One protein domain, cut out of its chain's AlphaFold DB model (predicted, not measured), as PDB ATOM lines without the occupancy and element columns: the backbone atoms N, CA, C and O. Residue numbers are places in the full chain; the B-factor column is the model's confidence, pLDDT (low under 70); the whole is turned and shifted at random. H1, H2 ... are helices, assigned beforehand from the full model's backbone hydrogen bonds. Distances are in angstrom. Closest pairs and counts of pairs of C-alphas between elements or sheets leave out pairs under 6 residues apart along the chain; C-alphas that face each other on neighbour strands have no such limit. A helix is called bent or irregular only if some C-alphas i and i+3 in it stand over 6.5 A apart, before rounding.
ATOM      1  N   LEU A   2     155.951 139.669 183.405       78.88
ATOM      2  CA  LEU A   2     156.591 138.562 184.142       78.88
ATOM      3  C   LEU A   2     155.634 137.798 185.077       78.88
ATOM      4  O   LEU A   2     155.570 136.581 185.005       78.88
ATOM      5  N   PHE A   3     154.820 138.497 185.875       78.62
ATOM      6  CA  PHE A   3     153.889 137.850 186.809       78.62
ATOM      7  C   PHE A   3     152.754 137.074 186.110       78.62
ATOM      8  O   PHE A   3     152.457 135.937 186.462       78.62
ATOM      9  N   PHE A   4     152.153 137.656 185.067       70.44
ATOM     10  CA  PHE A   4     151.070 137.023 184.301       70.44
ATOM     11  C   PHE A   4     151.545 135.848 183.439       70.44
ATOM     12  O   PHE A   4     150.758 134.951 183.157       70.44
ATOM     13  N   SER A   5     152.827 135.818 183.062       77.88
ATOM     14  CA  SER A   5     153.415 134.706 182.309       77.88
ATOM     15  C   SER A   5     153.600 133.437 183.150       77.88
ATOM     16  O   SER A   5     153.636 132.350 182.583       77.88
ATOM     17  N   VAL A   6     153.718 133.553 184.480       85.25
ATOM     18  CA  VAL A   6     153.891 132.401 185.390       85.25
ATOM     19  C   VAL A   6     152.574 131.638 185.580       85.25
ATOM     20  O   VAL A   6     152.569 130.423 185.771       85.25
ATOM     21  N   ILE A   7     151.431 132.325 185.480       84.69
ATOM     22  CA  ILE A   7     150.107 131.720 185.646       84.69
ATOM     23  C   ILE A   7     149.564 131.316 184.269       84.69
ATOM     24  O   ILE A   7     148.800 132.047 183.641       84.69
ATOM     25  N   GLY A   8     149.919 130.113 183.807       79.62
ATOM     26  CA  GLY A   8     149.553 129.606 182.472       79.62
ATOM     27  C   GLY A   8     148.049 129.617 182.145       79.62
ATOM     28  O   GLY A   8     147.673 129.700 180.978       79.62
ATOM     29  N   LYS A   9     147.170 129.627 183.159       84.69
ATOM     30  CA  LYS A   9     145.713 129.774 182.975       84.69
ATOM     31  C   LYS A   9     145.322 131.111 182.335       84.69
ATOM     32  O   LYS A   9     144.404 131.137 181.525       84.69
ATOM     33  N   PHE A  10     146.031 132.200 182.640       83.19
ATOM     34  CA  PHE A  10     145.808 133.484 181.966       83.19
ATOM     35  C   PHE A  10     146.214 133.415 180.491       83.19
ATOM     36  O   PHE A  10     145.494 133.922 179.634       83.19
ATOM     37  N   GLY A  11     147.316 132.724 180.183       83.81
ATOM     38  CA  GLY A  11     147.729 132.460 178.804       83.81
ATOM     39  C   GLY A  11     146.687 131.654 178.023       83.81
ATOM     40  O   GLY A  11     146.376 132.008 176.890       83.81
ATOM     41  N   ALA A  12     146.082 130.635 178.645       86.44
ATOM     42  CA  ALA A  12     145.024 129.835 178.023       86.44
ATOM     43  C   ALA A  12     143.762 130.661 177.701       86.44
ATOM     44  O   ALA A  12     143.173 130.486 176.637       86.44
ATOM     45  N   ILE A  13     143.379 131.599 178.576       88.38
ATOM     46  CA  ILE A  13     142.253 132.515 178.328       88.38
ATOM     47  C   ILE A  13     142.560 133.432 177.135       88.38
ATOM     48  O   ILE A  13     141.727 133.566 176.242       88.38
ATOM     49  N   LEU A  14     143.761 134.013 177.069       85.94
ATOM     50  CA  LEU A  14     144.165 134.851 175.932       85.94
ATOM     51  C   LEU A  14     144.258 134.054 174.622       85.94
ATOM     52  O   LEU A  14     143.848 134.550 173.577       85.94
ATOM     53  N   ALA A  15     144.738 132.809 174.675       87.25
ATOM     54  CA  ALA A  15     144.796 131.920 173.514       87.25
ATOM     55  C   ALA A  15     143.408 131.451 173.040       87.25
ATOM     56  O   ALA A  15     143.249 131.106 171.873       87.25
ATOM     57  N   SER A  16     142.399 131.457 173.921       93.38
ATOM     58  CA  SER A  16     141.019 131.094 173.570       93.38
ATOM     59  C   SER A  16     140.267 132.177 172.789       93.38
ATOM     60  O   SER A  16     139.164 131.924 172.308       93.38
ATOM     61  N   ILE A  17     140.846 133.378 172.648       93.38
ATOM     62  CA  ILE A  17     140.231 134.474 171.897       93.38
ATOM     63  C   ILE A  17     140.148 134.080 170.409       93.38
ATOM     64  O   ILE A  17     141.174 133.778 169.795       93.38
ATOM     65  N   PRO A  18     138.952 134.123 169.793       95.44
ATOM     66  CA  PRO A  18     138.779 133.840 168.373       95.44
ATOM     67  C   PRO A  18     139.673 134.696 167.464       95.44
ATOM     68  O   PRO A  18     139.761 135.917 167.621       95.44
ATOM     69  N   LEU A  19     140.246 134.068 166.431       93.75
ATOM     70  CA  LEU A  19     141.077 134.734 165.416       93.75
ATOM     71  C   LEU A  19     140.427 135.986 164.789       93.75
ATOM     72  O   LEU A  19     141.142 136.972 164.610       93.75
ATOM     73  N   PRO A  20     139.105 136.028 164.504       96.00
ATOM     74  CA  PRO A  20     138.474 137.236 163.966       96.00
ATOM     75  C   PRO A  20     138.563 138.446 164.907       96.00
ATOM     76  O   PRO A  20     138.772 139.567 164.448       96.00
ATOM     77  N   ILE A  21     138.452 138.228 166.223       96.00
ATOM     78  CA  ILE A  21     138.550 139.297 167.230       96.00
ATOM     79  C   ILE A  21     139.984 139.821 167.289       96.00
ATOM     80  O   ILE A  21     140.204 141.031 167.295       96.00
ATOM     81  N   ILE A  22     140.966 138.916 167.263       95.00
ATOM     82  CA  ILE A  22     142.386 139.276 167.208       95.00
ATOM     83  C   ILE A  22     142.691 140.083 165.935       95.00
ATOM     84  O   ILE A  22     143.377 141.099 166.001       95.00
ATOM     85  N   GLY A  23     142.135 139.685 164.787       94.62
ATOM     86  CA  GLY A  23     142.271 140.426 163.531       94.62
ATOM     87  C   GLY A  23     141.695 141.845 163.608       94.62
ATOM     88  O   GLY A  23     142.356 142.799 163.191       94.62
ATOM     89  N   ALA A  24     140.505 142.007 164.194       96.06
ATOM     90  CA  ALA A  24     139.893 143.320 164.403       96.06
ATOM     91  C   ALA A  24     140.735 144.208 165.339       96.06
ATOM     92  O   ALA A  24     140.968 145.380 165.035       96.06
ATOM     93  N   LEU A  25     141.250 143.641 166.435       95.88
ATOM     94  CA  LEU A  25     142.160 144.337 167.349       95.88
ATOM     95  C   LEU A  25     143.438 144.786 166.635       95.88
ATOM     96  O   LEU A  25     143.830 145.946 166.763       95.88
ATOM     97  N   TYR A  26     144.062 143.912 165.841       94.38
ATOM     98  CA  TYR A  26     145.247 144.272 165.066       94.38
ATOM     99  C   TYR A  26     144.971 145.388 164.061       94.38
ATOM    100  O   TYR A  26     145.801 146.283 163.933       94.38
ATOM    101  N   CYS A  27     143.812 145.392 163.399       95.31
ATOM    102  CA  CYS A  27     143.436 146.466 162.477       95.31
ATOM    103  C   CYS A  27     143.461 147.841 163.169       95.31
ATOM    104  O   CYS A  27     144.078 148.782 162.666       95.31
ATOM    105  N   VAL A  28     142.877 147.938 164.369       96.69
ATOM    106  CA  VAL A  28     142.874 149.179 165.161       96.69
ATOM    107  C   VAL A  28     144.277 149.529 165.662       96.69
ATOM    108  O   VAL A  28     144.716 150.671 165.524       96.69
ATOM    109  N   LEU A  29     145.009 148.559 166.212       96.00
ATOM    110  CA  LEU A  29     146.346 148.791 166.769       96.00
ATOM    111  C   LEU A  29     147.356 149.227 165.697       96.00
ATOM    112  O   LEU A  29     148.111 150.173 165.920       96.00
ATOM    113  N   PHE A  30     147.353 148.596 164.521       93.19
ATOM    114  CA  PHE A  30     148.227 148.991 163.413       93.19
ATOM    115  C   PHE A  30     147.829 150.345 162.810       93.19
ATOM    116  O   PHE A  30     148.707 151.114 162.409       93.19
ATOM    117  N   ALA A  31     146.537 150.692 162.802       95.44
ATOM    118  CA  ALA A  31     146.096 152.031 162.413       95.44
ATOM    119  C   ALA A  31     146.621 153.101 163.387       95.44
ATOM    120  O   ALA A  31     147.182 154.103 162.950       95.44
ATOM    121  N   LEU A  32     146.542 152.862 164.701       96.44
ATOM    122  CA  LEU A  32     147.093 153.776 165.710       96.44
ATOM    123  C   LEU A  32     148.621 153.894 165.615       96.44
ATOM    124  O   LEU A  32     149.160 154.998 165.679       96.44
ATOM    125  N   MET A  33     149.321 152.776 165.404       94.50
ATOM    126  CA  MET A  33     150.776 152.767 165.229       94.50
ATOM    127  C   MET A  33     151.209 153.549 163.981       94.50
ATOM    128  O   MET A  33     152.172 154.315 164.030       94.50
ATOM    129  N   SER A  34     150.494 153.393 162.862       92.44
ATOM    130  CA  SER A  34     150.792 154.148 161.639       92.44
ATOM    131  C   SER A  34     150.477 155.640 161.789       92.44
ATOM    132  O   SER A  34     151.291 156.466 161.375       92.44
ATOM    133  N   ALA A  35     149.378 155.999 162.462       95.31
ATOM    134  CA  ALA A  35     149.052 157.387 162.791       95.31
ATOM    135  C   ALA A  35     150.139 158.053 163.653       95.31
ATOM    136  O   ALA A  35     150.581 159.154 163.327       95.31
ATOM    137  N   ALA A  36     150.634 157.368 164.689       94.19
ATOM    138  CA  ALA A  36     151.745 157.857 165.509       94.19
ATOM    139  C   ALA A  36     153.036 158.058 164.690       94.19
ATOM    140  O   ALA A  36     153.781 159.009 164.918       94.19
ATOM    141  N   GLY A  37     153.291 157.197 163.697       90.56
ATOM    142  CA  GLY A  37     154.396 157.379 162.752       90.56
ATOM    143  C   GLY A  37     154.223 158.610 161.857       90.56
ATOM    144  O   GLY A  37     155.177 159.362 161.652       90.56
ATOM    145  N   PHE A  38     153.009 158.852 161.352       92.00
ATOM    146  CA  PHE A  38     152.707 160.037 160.545       92.00
ATOM    147  C   PHE A  38     152.751 161.338 161.340       92.00
ATOM    148  O   PHE A  38     153.110 162.365 160.767       92.00
ATOM    149  N   ASP A  39     152.477 161.308 162.643       93.19
ATOM    150  CA  ASP A  39     152.591 162.486 163.505       93.19
ATOM    151  C   ASP A  39     154.014 163.073 163.491       93.19
ATOM    152  O   ASP A  39     154.199 164.286 163.541       93.19
ATOM    153  N   LEU A  40     155.049 162.251 163.282       90.00
ATOM    154  CA  LEU A  40     156.427 162.736 163.136       90.00
ATOM    155  C   LEU A  40     156.647 163.584 161.871       90.00
ATOM    156  O   LEU A  40     157.582 164.390 161.830       90.00
ATOM    157  N   LEU A  41     155.792 163.455 160.849       91.19
ATOM    158  CA  LEU A  41     155.863 164.285 159.641       91.19
ATOM    159  C   LEU A  41     155.530 165.751 159.925       91.19
ATOM    160  O   LEU A  41     155.944 166.603 159.140       91.19
ATOM    161  N   GLN A  42     154.869 166.063 161.046       90.81
ATOM    162  CA  GLN A  42     154.600 167.445 161.458       90.81
ATOM    163  C   GLN A  42     155.889 168.260 161.650       90.81
ATOM    164  O   GLN A  42     155.893 169.482 161.507       90.81
ATOM    165  N   PHE A  43     157.005 167.588 161.947       88.69
ATOM    166  CA  PHE A  43     158.310 168.230 162.103       88.69
ATOM    167  C   PHE A  43     159.017 168.479 160.765       88.69
ATOM    168  O   PHE A  43     160.018 169.198 160.725       88.69
TER     169      PHE A  43
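This is residues 2 to 43 of the 159 residues of a protein of Solanum tuberosum (UniProt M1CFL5). The model is an open, flat L: one long helix, H3, makes the long arm, and two short helices, H2 and then H1, make the short arm, joined to it through a corner at residues 16 to 18. The two arms have no helix contact between them, and the space between them is empty. The printed part has 42 residues with three named helices, in the order H1, H2, H3 along the chain, and no named strand; its class is all helix. It is extended, with a radius of gyration of the C-alphas of 15.5 A, and its C-alphas span 45 by 26 by 6 A along their three main axes.

The longest helix, H3, residues 19 to 43, touches no helix. H2, residues 8 to 15, is apart from H3, although the two follow each other in the chain. H1, residues 2 to 6, is also apart from H3. H1 and H2 only just touch, with 3 pairs of C-alphas within 8 A, and they touch only at the corner by their link. Their closest C-alphas are those of Phe 4 and Phe 10, 6.8 A apart, and their centres are 10.8 A apart. In H2 every O i to N i+4 pair is within hydrogen-bond range; in H3 17 of 21 are, and in H1 0 of 1, beside 2 of 2 O i to N i+3 pairs within range.

H3 has 25 residues, from Leu 19, with its C-alpha at (141.077, 134.734, 165.416), to Phe 43, with its C-alpha at (158.310, 168.230, 162.103), and is 37.8 A long from first to last C-alpha. H2 has 8 residues, Gly 8 to Ala 15, and measures 10.4 A from first to last C-alpha. H1 has 5 residues, Leu 2 to Val 6, and measures 6.8 A; the C-alpha of Leu 2 is at (156.591, 138.562, 184.142). No helix is bent or irregular.

The two C-alphas farthest apart are those of Lys 9 and Phe 43, at 45.5 A, while the first and last printed C-alphas, those of Leu 2 and Phe 43, are 37.0 A apart. The link from H1 to H2, one residue, is tight, and so is the link from H2 to H3, three residues. Residues 2 to 13, 15 to 21 and 23 to 43 stand free. The printed part runs from residue 2 to residue 43 of a full chain of 159 residues and has no cut. The mean pLDDT of the printed part is 90.1, and no printed residue is under 70; the mean is 94 for H3, 85 for H2 and 78 for H1.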